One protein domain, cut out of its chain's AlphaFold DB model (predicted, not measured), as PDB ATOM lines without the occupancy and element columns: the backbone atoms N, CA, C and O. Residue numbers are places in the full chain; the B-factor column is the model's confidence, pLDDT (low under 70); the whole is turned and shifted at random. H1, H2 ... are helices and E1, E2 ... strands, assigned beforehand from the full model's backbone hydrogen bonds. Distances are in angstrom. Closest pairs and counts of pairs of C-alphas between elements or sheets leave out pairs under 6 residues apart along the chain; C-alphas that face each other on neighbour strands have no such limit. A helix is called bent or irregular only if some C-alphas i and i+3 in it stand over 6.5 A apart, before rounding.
ATOM      1  N   VAL A 118     145.792 165.090 147.950       97.56
ATOM      2  CA  VAL A 118     145.253 164.213 149.008       97.56
ATOM      3  C   VAL A 118     143.717 164.165 149.036       97.56
ATOM      4  O   VAL A 118     143.144 163.296 149.688       97.56
ATOM      5  N   THR A 119     143.030 165.049 148.307       97.12
ATOM      6  CA  THR A 119     141.565 165.021 148.153       97.12
ATOM      7  C   THR A 119     141.104 164.307 146.874       97.12
ATOM      8  O   THR A 119     139.913 164.318 146.554       97.12
ATOM      9  N   GLY A 120     142.030 163.669 146.139       95.69
ATOM     10  CA  GLY A 120     141.740 162.844 144.960       95.69
ATOM     11  C   GLY A 120     142.448 163.266 143.666       95.69
ATOM     12  O   GLY A 120     142.355 162.576 142.649       95.69
ATOM     13  N   GLY A 121     143.176 164.381 143.673       95.31
ATOM     14  CA  GLY A 121     143.945 164.860 142.527       95.31
ATOM     15  C   GLY A 121     145.130 163.944 142.210       95.31
ATOM     16  O   GLY A 121     145.896 163.573 143.092       95.31
ATOM     17  N   ASN A 122     145.315 163.588 140.936       94.00
ATOM     18  CA  ASN A 122     146.353 162.640 140.498       94.00
ATOM     19  C   ASN A 122     146.356 161.290 141.260       94.00
ATOM     20  O   ASN A 122     147.389 160.622 141.365       94.00
ATOM     21  N   TYR A 123     145.203 160.881 141.788       95.44
ATOM     22  CA  TYR A 123     145.026 159.606 142.467       95.44
ATOM     23  C   TYR A 123     144.646 158.507 141.472       95.44
ATOM     24  O   TYR A 123     143.763 158.657 140.633       95.44
ATOM     25  N   THR A 124     145.279 157.347 141.590       96.94
ATOM     26  CA  THR A 124     145.072 156.224 140.669       96.94
ATOM     27  C   THR A 124     143.717 155.536 140.795       96.94
ATOM     28  O   THR A 124     143.320 154.817 139.879       96.94
ATOM     29  N   GLY A 125     142.989 155.775 141.891       95.44
ATOM     30  CA  GLY A 125     141.594 155.362 142.072       95.44
ATOM     31  C   GLY A 125     140.570 156.412 141.633       95.44
ATOM     32  O   GLY A 125     139.427 156.345 142.070       95.44
ATOM     33  N   PHE A 126     140.947 157.377 140.783       95.69
ATOM     34  CA  PHE A 126     140.090 158.501 140.377       95.69
ATOM     35  C   PHE A 126     138.688 158.109 139.883       95.69
ATOM     36  O   PHE A 126     137.755 158.884 140.055       95.69
ATOM     37  N   LYS A 127     138.499 156.914 139.305       95.00
ATOM     38  CA  LYS A 127     137.177 156.443 138.855       95.00
ATOM     39  C   LYS A 127     136.158 156.349 139.993       95.00
ATOM     40  O   LYS A 127     134.978 156.581 139.767       95.00
ATOM     41  N   ALA A 128     136.599 156.056 141.218       92.06
ATOM     42  CA  ALA A 128     135.719 156.060 142.386       92.06
ATOM     43  C   ALA A 128     135.226 157.475 142.747       92.06
ATOM     44  O   ALA A 128     134.189 157.620 143.390       92.06
ATOM     45  N   LEU A 129     135.932 158.518 142.292       94.50
ATOM     46  CA  LEU A 129     135.597 159.915 142.558       94.50
ATOM     47  C   LEU A 129     134.531 160.477 141.611       94.50
ATOM     48  O   LEU A 129     134.035 161.572 141.863       94.50
ATOM     49  N   GLU A 130     134.138 159.753 140.558       94.50
ATOM     50  CA  GLU A 130     133.086 160.203 139.634       94.50
ATOM     51  C   GLU A 130     131.770 160.472 140.383       94.50
ATOM     52  O   GLU A 130     131.162 161.526 140.228       94.50
ATOM     53  N   GLY A 131     131.379 159.577 141.297       90.31
ATOM     54  CA  GLY A 131     130.221 159.782 142.178       90.31
ATOM     55  C   GLY A 131     130.468 160.750 143.343       90.31
ATOM     56  O   GLY A 131     129.523 161.112 144.043       90.31
ATOM     57  N   ALA A 132     131.720 161.153 143.568       87.44
ATOM     58  CA  ALA A 132     132.134 162.054 144.642       87.44
ATOM     59  C   ALA A 132     132.398 163.490 144.161       87.44
ATOM     60  O   ALA A 132     132.829 164.305 144.973       87.44
ATOM     61  N   GLY A 133     132.141 163.799 142.882       92.31
ATOM     62  CA  GLY A 133     132.260 165.135 142.291       92.31
ATOM     63  C   GLY A 133     133.686 165.514 141.864       92.31
ATOM     64  O   GLY A 133     134.181 166.592 142.200       92.31
ATOM     65  N   TRP A 134     134.382 164.639 141.130       94.62
ATOM     66  CA  TRP A 134     135.746 164.886 140.630       94.62
ATOM     67  C   TRP A 134     135.937 166.184 139.815       94.62
ATOM     68  O   TRP A 134     137.071 166.605 139.593       94.62
ATOM     69  N   GLU A 135     134.856 166.849 139.401       93.50
ATOM     70  CA  GLU A 135     134.859 168.137 138.716       93.50
ATOM     71  C   GLU A 135     135.238 169.312 139.626       93.50
ATOM     72  O   GLU A 135     135.606 170.370 139.116       93.50
ATOM     73  N   ASN A 136     135.145 169.153 140.953       92.81
ATOM     74  CA  ASN A 136     135.326 170.257 141.894       92.81
ATOM     75  C   ASN A 136     135.978 169.830 143.221       92.81
ATOM     76  O   ASN A 136     135.442 170.075 144.307       92.81
ATOM     77  N   LEU A 137     137.133 169.165 143.125       95.50
ATOM     78  CA  LEU A 137     137.888 168.682 144.283       95.50
ATOM     79  C   LEU A 137     138.254 169.824 145.249       95.50
ATOM     80  O   LEU A 137     138.862 170.817 144.849       95.50
ATOM     81  N   GLY A 138     137.915 169.658 146.528       94.94
ATOM     82  CA  GLY A 138     138.231 170.615 147.588       94.94
ATOM     83  C   GLY A 138     139.700 170.617 147.993       94.94
ATOM     84  O   GLY A 138     140.445 169.678 147.712       94.94
ATOM     85  N   PHE A 139     140.116 171.656 148.715       96.81
ATOM     86  CA  PHE A 139     141.451 171.702 149.312       96.81
ATOM     87  C   PHE A 139     141.511 170.934 150.638       96.81
ATOM     88  O   PHE A 139     140.514 170.911 151.379       96.81
ATOM     89  N   PRO A 140     142.667 170.324 150.949       97.31
ATOM     90  CA  PRO A 140     142.876 169.615 152.198       97.31
ATOM     91  C   PRO A 140     143.076 170.552 153.388       97.31
ATOM     92  O   PRO A 140     143.414 171.726 153.249       97.31
ATOM     93  N   ILE A 141     142.889 169.994 154.578       97.75
ATOM     94  CA  ILE A 141     143.130 170.625 155.873       97.75
ATOM     95  C   ILE A 141     143.910 169.621 156.724       97.75
ATOM     96  O   ILE A 141     143.494 168.470 156.843       97.75
ATOM     97  N   ALA A 142     145.012 170.052 157.337       98.38
ATOM     98  CA  ALA A 142     145.664 169.301 158.405       98.38
ATOM     99  C   ALA A 142     145.268 169.904 159.755       98.38
ATOM    100  O   ALA A 142     145.616 171.040 160.069       98.38
ATOM    101  N   GLU A 143     144.538 169.141 160.557       98.62
ATOM    102  CA  GLU A 143     144.289 169.454 161.958       98.62
ATOM    103  C   GLU A 143     145.453 168.900 162.780       98.62
ATOM    104  O   GLU A 143     145.689 167.692 162.784       98.62
ATOM    105  N   ILE A 144     146.195 169.782 163.450       98.75
ATOM    106  CA  ILE A 144     147.407 169.427 164.192       98.75
ATOM    107  C   ILE A 144     147.183 169.760 165.666       98.75
ATOM    108  O   ILE A 144     146.975 170.922 166.017       98.75
ATOM    109  N   ALA A 145     147.216 168.750 166.532       98.62
ATOM    110  CA  ALA A 145     147.076 168.913 167.976       98.62
ATOM    111  C   ALA A 145     148.391 169.371 168.630       98.62
ATOM    112  O   ALA A 145     149.468 169.149 168.084       98.62
ATOM    113  N   GLN A 146     148.314 169.921 169.848       98.44
ATOM    114  CA  GLN A 146     149.482 170.325 170.655       98.44
ATOM    115  C   GLN A 146     150.485 169.179 170.869       98.44
ATOM    116  O   GLN A 146     151.685 169.411 170.996       98.44
ATOM    117  N   THR A 147     149.992 167.939 170.920       98.25
ATOM    118  CA  THR A 147     150.789 166.710 171.061       98.25
ATOM    119  C   THR A 147     151.601 166.381 169.806       98.25
ATOM    120  O   THR A 147     152.531 165.581 169.888       98.25
ATOM    121  N   GLY A 148     151.282 166.998 168.664       98.06
ATOM    122  CA  GLY A 148     151.820 166.665 167.347       98.06
ATOM    123  C   GLY A 148     150.956 165.673 166.565       98.06
ATOM    124  O   GLY A 148     151.298 165.345 165.438       98.06
ATOM    125  N   GLU A 149     149.842 165.188 167.122       98.69
ATOM    126  CA  GLU A 149     148.926 164.299 166.398       98.69
ATOM    127  C   GLU A 149     148.236 165.030 165.241       98.69
ATOM    128  O   GLU A 149     147.790 166.169 165.395       98.69
ATOM    129  N   VAL A 150     148.127 164.360 164.089       98.88
ATOM    130  CA  VAL A 150     147.620 164.955 162.846       98.88
ATOM    131  C   VAL A 150     146.415 164.182 162.321       98.88
ATOM    132  O   VAL A 150     146.458 162.956 162.183       98.88
ATOM    133  N   VAL A 151     145.363 164.917 161.964       98.88
ATOM    134  CA  VAL A 151     144.223 164.418 161.188       98.88
ATOM    135  C   VAL A 151     144.116 165.215 159.895       98.88
ATOM    136  O   VAL A 151     144.024 166.439 159.908       98.88
ATOM    137  N   ILE A 152     144.109 164.511 158.772       98.81
ATOM    138  CA  ILE A 152     143.877 165.086 157.455       98.81
ATOM    139  C   ILE A 152     142.384 165.041 157.170       98.81
ATOM    140  O   ILE A 152     141.723 164.011 157.323       98.81
ATOM    141  N   THR A 153     141.856 166.182 156.757       98.31
ATOM    142  CA  THR A 153     140.485 166.351 156.299       98.31
ATOM    143  C   THR A 153     140.456 167.317 155.118       98.31
ATOM    144  O   THR A 153     141.483 167.578 154.494       98.31
ATOM    145  N   MET A 154     139.284 167.816 154.754       96.25
ATOM    146  CA  MET A 154     139.115 168.722 153.628       96.25
ATOM    147  C   MET A 154     138.069 169.786 153.928       96.25
ATOM    148  O   MET A 154     137.242 169.655 154.833       96.25
ATOM    149  N   THR A 155     138.125 170.855 153.147       93.31
ATOM    150  CA  THR A 155     137.130 171.930 153.168       93.31
ATOM    151  C   THR A 155     135.701 171.390 153.029       93.31
ATOM    152  O   THR A 155     135.416 170.512 152.215       93.31
ATOM    153  N   ARG A 156     134.791 171.912 153.863       87.56
ATOM    154  CA  ARG A 156     133.363 171.559 153.830       87.56
ATOM    155  C   ARG A 156     132.723 172.043 152.530       87.56
ATOM    156  O   ARG A 156     133.143 173.060 151.996       87.56
ATOM    157  N   ASP A 157     131.702 171.325 152.071       87.12
ATOM    158  CA  ASP A 157     130.897 171.642 150.877       87.12
ATOM    159  C   ASP A 157     131.629 171.527 149.527       87.12
ATOM    160  O   ASP A 157     131.044 171.817 148.483       87.12
ATOM    161  N   TRP A 158     132.874 171.047 149.526       92.19
ATOM    162  CA  TRP A 158     133.610 170.708 148.310       92.19
ATOM    163  C   TRP A 158     133.618 169.203 148.059       92.19
ATOM    164  O   TRP A 158     133.458 168.390 148.972       92.19
ATOM    165  N   ALA A 159     133.797 168.847 146.793       94.31
ATOM    166  CA  ALA A 159     133.794 167.473 146.330       94.31
ATOM    167  C   ALA A 159     135.169 166.804 146.499       94.31
ATOM    168  O   ALA A 159     136.149 167.456 146.867       94.31
ATOM    169  N   GLY A 160     135.249 165.500 146.235       94.81
ATOM    170  CA  GLY A 160     136.452 164.692 146.448       94.81
ATOM    171  C   GLY A 160     136.406 163.826 147.706       94.81
ATOM    172  O   GLY A 160     135.368 163.675 148.356       94.81
ATOM    173  N   GLU A 161     137.546 163.220 148.025       96.12
ATOM    174  CA  GLU A 161     137.667 162.227 149.092       96.12
ATOM    175  C   GLU A 161     139.008 162.351 149.820       96.12
ATOM    176  O   GLU A 161     140.059 162.411 149.188       96.12
ATOM    177  N   VAL A 162     138.975 162.304 151.154       97.88
ATOM    178  CA  VAL A 162     140.163 162.037 151.978       97.88
ATOM    179  C   VAL A 162     140.038 160.633 152.563       97.88
ATOM    180  O   VAL A 162     139.247 160.388 153.481       97.88
ATOM    181  N   SER A 163     140.823 159.704 152.027       97.94
ATOM    182  CA  SER A 163     140.859 158.304 152.445       97.94
ATOM    183  C   SER A 163     142.286 157.850 152.723       97.94
ATOM    184  O   SER A 163     143.256 158.517 152.358       97.94
ATOM    185  N   VAL A 164     142.431 156.676 153.344       98.44
ATOM    186  CA  VAL A 164     143.744 156.029 153.509       98.44
ATOM    187  C   VAL A 164     144.506 155.996 152.183       98.44
ATOM    188  O   VAL A 164     145.688 156.309 152.158       98.44
ATOM    189  N   HIS A 165     143.842 155.701 151.062       98.00
ATOM    190  CA  HIS A 165     144.511 155.599 149.767       98.00
ATOM    191  C   HIS A 165     144.932 156.943 149.172       98.00
ATOM    192  O   HIS A 165     145.991 156.994 148.546       98.00
ATOM    193  N   THR A 166     144.162 158.021 149.351       98.12
ATOM    194  CA  THR A 166     144.589 159.347 148.875       98.12
ATOM    195  C   THR A 166     145.732 159.898 149.730       98.12
ATOM    196  O   THR A 166     146.683 160.467 149.191       98.12
ATOM    197  N   CYS A 167     145.724 159.632 151.041       98.56
ATOM    198  CA  CYS A 167     146.851 159.924 151.926       98.56
ATOM    199  C   CYS A 167     148.096 159.085 151.589       98.56
ATOM    200  O   CYS A 167     149.196 159.635 151.513       98.56
ATOM    201  N   THR A 168     147.943 157.782 151.315       98.44
ATOM    202  CA  THR A 168     149.047 156.916 150.864       98.44
ATOM    203  C   THR A 168     149.607 157.367 149.514       98.44
ATOM    204  O   THR A 168     150.820 157.352 149.322       98.44
ATOM    205  N   ALA A 169     148.759 157.818 148.585       97.81
ATOM    206  CA  ALA A 169     149.225 158.378 147.320       97.81
ATOM    207  C   ALA A 169     150.151 159.573 147.558       97.81
ATOM    208  O   ALA A 169     151.231 159.635 146.972       97.81
ATOM    209  N   GLN A 170     149.749 160.487 148.444       97.19
ATOM    210  CA  GLN A 170     150.514 161.696 148.693       97.19
ATOM    211  C   GLN A 170     151.801 161.440 149.480       97.19
ATOM    212  O   GLN A 170     152.827 161.960 149.074       97.19
ATOM    213  N   ILE A 171     151.810 160.594 150.521       97.06
ATOM    214  CA  ILE A 171     153.059 160.315 151.266       97.06
ATOM    215  C   ILE A 171     154.139 159.657 150.396       97.06
ATOM    216  O   ILE A 171     155.322 159.748 150.701       97.06
ATOM    217  N   LEU A 172     153.740 158.956 149.330       96.81
ATOM    218  CA  LEU A 172     154.656 158.304 148.395       96.81
ATOM    219  C   LEU A 172     155.146 159.245 147.282       96.81
ATOM    220  O   LEU A 172     156.041 158.871 146.520       96.81
ATOM    221  N   TYR A 173     154.582 160.446 147.167       95.50
ATOM    222  CA  TYR A 173     154.970 161.463 146.192       95.50
ATOM    223  C   TYR A 173     156.252 162.187 146.643       95.50
ATOM    224  O   TYR A 173     156.432 162.466 147.816       95.50
ATOM    225  N   GLU A 174     157.192 162.440 145.731       91.75
ATOM    226  CA  GLU A 174     158.443 163.201 145.960       91.75
ATOM    227  C   GLU A 174     159.349 162.824 147.168       91.75
ATOM    228  O   GLU A 174     160.254 163.588 147.544       91.75
ATOM    229  N   ILE A 175     159.189 161.629 147.749       93.31
ATOM    230  CA  ILE A 175     160.110 161.061 148.747       93.31
ATOM    231  C   ILE A 175     161.298 160.335 148.096       93.31
ATOM    232  O   ILE A 175     161.176 159.774 147.008       93.31
ATOM    233  N   GLN A 176     162.446 160.323 148.783       89.62
ATOM    234  CA  GLN A 176     163.709 159.725 148.301       89.62
ATOM    235  C   GLN A 176     164.161 158.495 149.095       89.62
ATOM    236  O   GLN A 176     165.185 157.896 148.773       89.62
ATOM    237  N   GLY A 177     163.459 158.157 150.173       93.12
ATOM    238  CA  GLY A 177     163.896 157.143 151.123       93.12
ATOM    239  C   GLY A 177     163.109 157.196 152.431       93.12
ATOM    240  O   GLY A 177     162.233 158.051 152.586       93.12
ATOM    241  N   PRO A 178     163.441 156.320 153.395       95.31
ATOM    242  CA  PRO A 178     162.772 156.245 154.696       95.31
ATOM    243  C   PRO A 178     163.030 157.451 155.615       95.31
ATOM    244  O   PRO A 178     162.405 157.553 156.668       95.31
ATOM    245  N   ARG A 179     163.957 158.350 155.265       96.75
ATOM    246  CA  ARG A 179     164.232 159.596 155.990       96.75
ATOM    247  C   ARG A 179     163.873 160.792 155.118       96.75
ATOM    248  O   ARG A 179     164.433 160.977 154.036       96.75
ATOM    249  N   TYR A 180     162.971 161.623 155.621       96.94
ATOM    250  CA  TYR A 180     162.583 162.894 155.034       96.94
ATOM    251  C   TYR A 180     163.375 164.014 155.714       96.94
ATOM    252  O   TYR A 180     163.138 164.346 156.875       96.94
ATOM    253  N   TYR A 181     164.313 164.607 154.981       96.81
ATOM    254  CA  TYR A 181     165.170 165.679 155.484       96.81
ATOM    255  C   TYR A 181     164.511 167.061 155.353       96.81
ATOM    256  O   TYR A 181     164.021 167.421 154.281       96.81
ATOM    257  N   ASN A 182     164.560 167.854 156.421       97.38
ATOM    258  CA  ASN A 182     164.184 169.266 156.462       97.38
ATOM    259  C   ASN A 182     165.181 170.038 157.357       97.38
ATOM    260  O   ASN A 182     165.903 169.445 158.160       97.38
ATOM    261  N   SER A 183     165.248 171.362 157.193       96.94
ATOM    262  CA  SER A 183     166.177 172.225 157.936       96.94
ATOM    263  C   SER A 183     165.930 172.239 159.455       96.94
ATOM    264  O   SER A 183     166.879 172.423 160.216       96.94
ATOM    265  N   ASP A 184     164.695 172.016 159.912       97.75
ATOM    266  CA  ASP A 184     164.333 172.028 161.337       97.75
ATOM    267  C   ASP A 184     164.303 170.636 161.976       97.75
ATOM    268  O   ASP A 184     164.580 170.507 163.167       97.75
ATOM    269  N   VAL A 185     163.998 169.592 161.200       98.50
ATOM    270  CA  VAL A 185     163.841 168.217 161.694       98.50
ATOM    271  C   VAL A 185     164.074 167.192 160.581       98.50
ATOM    272  O   VAL A 185     163.897 167.488 159.402       98.50
ATOM    273  N   THR A 186     164.429 165.960 160.941       98.56
ATOM    274  CA  THR A 186     164.327 164.814 160.028       98.56
ATOM    275  C   THR A 186     163.154 163.938 160.457       98.56
ATOM    276  O   THR A 186     163.129 163.477 161.596       98.56
ATOM    277  N   ALA A 187     162.201 163.667 159.562       98.56
ATOM    278  CA  ALA A 187     161.152 162.678 159.816       98.56
ATOM    279  C   ALA A 187     161.585 161.293 159.316       98.56
ATOM    280  O   ALA A 187     162.127 161.152 158.219       98.56
ATOM    281  N   ILE A 188     161.335 160.255 160.109       98.25
ATOM    282  CA  ILE A 188     161.524 158.852 159.735       98.25
ATOM    283  C   ILE A 188     160.141 158.281 159.408       98.25
ATOM    284  O   ILE A 188     159.242 158.306 160.251       98.25
ATOM    285  N   ILE A 189     159.984 157.793 158.177       97.69
ATOM    286  CA  ILE A 189     158.690 157.429 157.578       97.69
ATOM    287  C   ILE A 189     158.573 155.941 157.218       97.69
ATOM    288  O   ILE A 189     157.596 155.543 156.596       97.69
ATOM    289  N   ASP A 190     159.537 155.102 157.602       95.19
ATOM    290  CA  ASP A 190     159.523 153.656 157.319       95.19
ATOM    291  C   ASP A 190     158.299 152.921 157.904       95.19
ATOM    292  O   ASP A 190     157.782 151.978 157.307       95.19
ATOM    293  N   GLU A 191     157.795 153.401 159.040       97.00
ATOM    294  CA  GLU A 191     156.623 152.869 159.740       97.00
ATOM    295  C   GLU A 191     155.377 153.764 159.602       97.00
ATOM    296  O   GLU A 191     154.423 153.602 160.366       97.00
ATOM    297  N   VAL A 192     155.356 154.712 158.654       98.19
ATOM    298  CA  VAL A 192     154.204 155.607 158.455       98.19
ATOM    299  C   VAL A 192     152.975 154.833 157.976       98.19
ATOM    300  O   VAL A 192     153.076 153.918 157.148       98.19
ATOM    301  N   TRP A 193     151.801 155.201 158.485       98.31
ATOM    302  CA  TRP A 193     150.515 154.674 158.033       98.31
ATOM    303  C   TRP A 193     149.360 155.615 158.357       98.31
ATOM    304  O   TRP A 193     149.524 156.622 159.050       98.31
ATOM    305  N   PHE A 194     148.190 155.258 157.836       98.69
ATOM    306  CA  PHE A 194     146.979 156.053 157.932       98.69
ATOM    307  C   PHE A 194     145.821 155.254 158.520       98.69
ATOM    308  O   PHE A 194     145.572 154.113 158.132       98.69
ATOM    309  N   GLU A 195     145.095 155.881 159.439       98.50
ATOM    310  CA  GLU A 195     143.923 155.319 160.104       98.50
ATOM    311  C   GLU A 195     142.669 156.062 159.637       98.50
ATOM    312  O   GLU A 195     142.562 157.274 159.827       98.50
ATOM    313  N   GLN A 196     141.704 155.362 159.038       98.38
ATOM    314  CA  GLN A 196     140.417 155.978 158.711       98.38
ATOM    315  C   GLN A 196     139.624 156.208 160.006       98.38
ATOM    316  O   GLN A 196     139.217 155.243 160.650       98.38
ATOM    317  N   LEU A 197     139.391 157.469 160.380       98.62
ATOM    318  CA  LEU A 197     138.621 157.818 161.581       98.62
ATOM    319  C   LEU A 197     137.132 157.996 161.275       98.62
ATOM    320  O   LEU A 197     136.279 157.560 162.042       98.62
ATOM    321  N   ASP A 198     136.832 158.664 160.164       97.94
ATOM    322  CA  ASP A 198     135.477 158.931 159.674       97.94
ATOM    323  C   ASP A 198     135.544 159.263 158.172       97.94
ATOM    324  O   ASP A 198     136.633 159.341 157.595       97.94
ATOM    325  N   LYS A 199     134.407 159.500 157.516       95.75
ATOM    326  CA  LYS A 199     134.356 160.010 156.144       95.75
ATOM    327  C   LYS A 199     135.186 161.292 156.026       95.75
ATOM    328  O   LYS A 199     134.954 162.259 156.747       95.75
ATOM    329  N   ASN A 200     136.126 161.308 155.080       97.00
ATOM    330  CA  ASN A 200     137.034 162.430 154.836       97.00
ATOM    331  C   ASN A 200     137.866 162.855 156.061       97.00
ATOM    332  O   ASN A 200     138.245 164.021 156.175       97.00
ATOM    333  N   ARG A 201     138.129 161.933 156.996       98.31
ATOM    334  CA  ARG A 201     138.979 162.164 158.170       98.31
ATOM    335  C   ARG A 201     139.917 160.985 158.372       98.31
ATOM    336  O   ARG A 201     139.483 159.882 158.710       98.31
ATOM    337  N   VAL A 202     141.205 161.237 158.182       98.88
ATOM    338  CA  VAL A 202     142.251 160.212 158.210       98.88
ATOM    339  C   VAL A 202     143.364 160.658 159.140       98.88
ATOM    340  O   VAL A 202     143.916 161.742 158.977       98.88
ATOM    341  N   ALA A 203     143.700 159.836 160.125       98.88
ATOM    342  CA  ALA A 203     144.793 160.131 161.037       98.88
ATOM    343  C   ALA A 203     146.130 159.674 160.457       98.88
ATOM    344  O   ALA A 203     146.240 158.557 159.950       98.88
ATOM    345  N   LEU A 204     147.153 160.511 160.594       98.81
ATOM    346  CA  LEU A 204     148.542 160.147 160.331       98.81
ATOM    347  C   LEU A 204     149.139 159.473 161.573       98.81
ATOM    348  O   LEU A 204     148.931 159.919 162.706       98.81
ATOM    349  N   ARG A 205     149.885 158.385 161.363       98.62
ATOM    350  CA  ARG A 205     150.492 157.572 162.422       98.62
ATOM    351  C   ARG A 205     151.895 157.113 162.032       98.62
ATOM    352  O   ARG A 205     152.228 157.019 160.854       98.62
ATOM    353  N   GLY A 206     152.701 156.765 163.035       97.88
ATOM    354  CA  GLY A 206     153.975 156.062 162.840       97.88
ATOM    355  C   GLY A 206     155.164 156.925 162.403       97.88
ATOM    356  O   GLY A 206     156.253 156.383 162.231       97.88
ATOM    357  N   VAL A 207     154.991 158.244 162.274       98.50
ATOM    358  CA  VAL A 207     156.101 159.182 162.051       98.50
ATOM    359  C   VAL A 207     156.972 159.240 163.304       98.50
ATOM    360  O   VAL A 207     156.461 159.438 164.406       98.50
ATOM    361  N   LYS A 208     158.286 159.082 163.136       98.44
ATOM    362  CA  LYS A 208     159.276 159.310 164.202       98.44
ATOM    363  C   LYS A 208     160.164 160.487 163.829       98.44
ATOM    364  O   LYS A 208     160.300 160.801 162.646       98.44
ATOM    365  N   ALA A 209     160.808 161.093 164.815       98.38
ATOM    366  CA  ALA A 209     161.734 162.188 164.580       98.38
ATOM    367  C   ALA A 209     163.200 161.802 164.798       98.38
ATOM    368  O   ALA A 209     163.538 160.897 165.561       98.38
ATOM    369  N   ASP A 210     164.075 162.542 164.129       98.38
ATOM    370  CA  ASP A 210     165.514 162.572 164.356       98.38
ATOM    371  C   ASP A 210     166.020 164.011 164.155       98.38
ATOM    372  O   ASP A 210     165.300 164.891 163.667       98.38
ATOM    373  N   LEU A 211     167.266 164.269 164.544       98.56
ATOM    374  CA  LEU A 211     167.867 165.597 164.449       98.56
ATOM    375  C   LEU A 211     167.904 166.100 162.991       98.56
ATOM    376  O   LEU A 211     168.097 165.301 162.064       98.56
ATOM    377  N   PRO A 212     167.770 167.414 162.749       97.94
ATOM    378  CA  PRO A 212     167.974 167.970 161.415       97.94
ATOM    379  C   PRO A 212     169.409 167.728 160.913       97.94
ATOM    380  O   PRO A 212     170.345 167.631 161.721       97.94
ATOM    381  N   PRO A 213     169.626 167.666 159.589       97.81
ATOM    382  CA  PRO A 213     170.969 167.657 159.023       97.81
ATOM    383  C   PRO A 213     171.706 168.982 159.294       97.81
ATOM    384  O   PRO A 213     171.067 170.032 159.372       97.81
TER     385      PRO A 213
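What this domain is: This is residues 118 to 213 of the 520 residues of an uncharacterized protein of Aspergillus sergii (UniProt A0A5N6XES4). A strongly twisted sheet of four strands has H2 on one face, while H1 and a small three-stranded sheet sit at opposite ends of the long axis. The 96 printed residues hold two named helices and seven named strands, in the order H1 E1 E2 H2 E3 E4 E5 E6 E7; the class is mixed, with 45 residues in named elements, under half. The sheets, E1 - E2 - E6 - E5 and E3 - E4 - E7, are antiparallel. The whole is compact, radius of gyration of the C-alphas 14.3 A, yet elongated, spanning 44 by 28 by 21 A.

Where its parts are: Find C-alpha 126 at (140.090, 158.501, 140.377), where H1 begins, running to 132. Next come E1, 140 to 144, 12.8 A; E2, 150 to 154, 13.1 A; and H2, 164 to 171, 10.5 A. Then read E3, 179 to 181; E4, 186 to 188; E5, 193 to 198, 15.7 A; E6, 201 to 205, 13.1 A; and E7, 208 to 210, ending at C-alpha 210 (165.514, 162.572, 164.356).

How they stand to each other: In hairpin E1 and E2, look at N 141 and O 153, 2.8 A; between E2 and E6, N 152 and O 202, 2.8 A; in hairpin E5 and E6, N 203 and O 195, 2.8 A. H2 is on this sheet at a height of 8.4 A, over E6, slantwise at 50 degrees on the local plane; the closest C-alphas of H2 and E5 are those of Val 164 and Phe 194, 5.5 A. E6 runs on into E7 at 48 degrees across a break of 2 residues. In hairpin E3 and E4, N 180 and O 187 are 2.8 A apart; between E4 and E7, N 188 and O 208, 2.8 A. H1 is on neither sheet and is only just irregular, C-alphas 128 and 131 being 6.6 A apart. Every O i to N i+4 pair of H2 is within hydrogen-bond range; H1 has 0 of 3, but 3 of 4 O i to N i+3 pairs.

The domain as a whole: The C-alphas farthest apart are those of Gly 131 and Pro 213, 44.8 A. The printed part has no cut, no link is long, and no printed residue is under pLDDT 70.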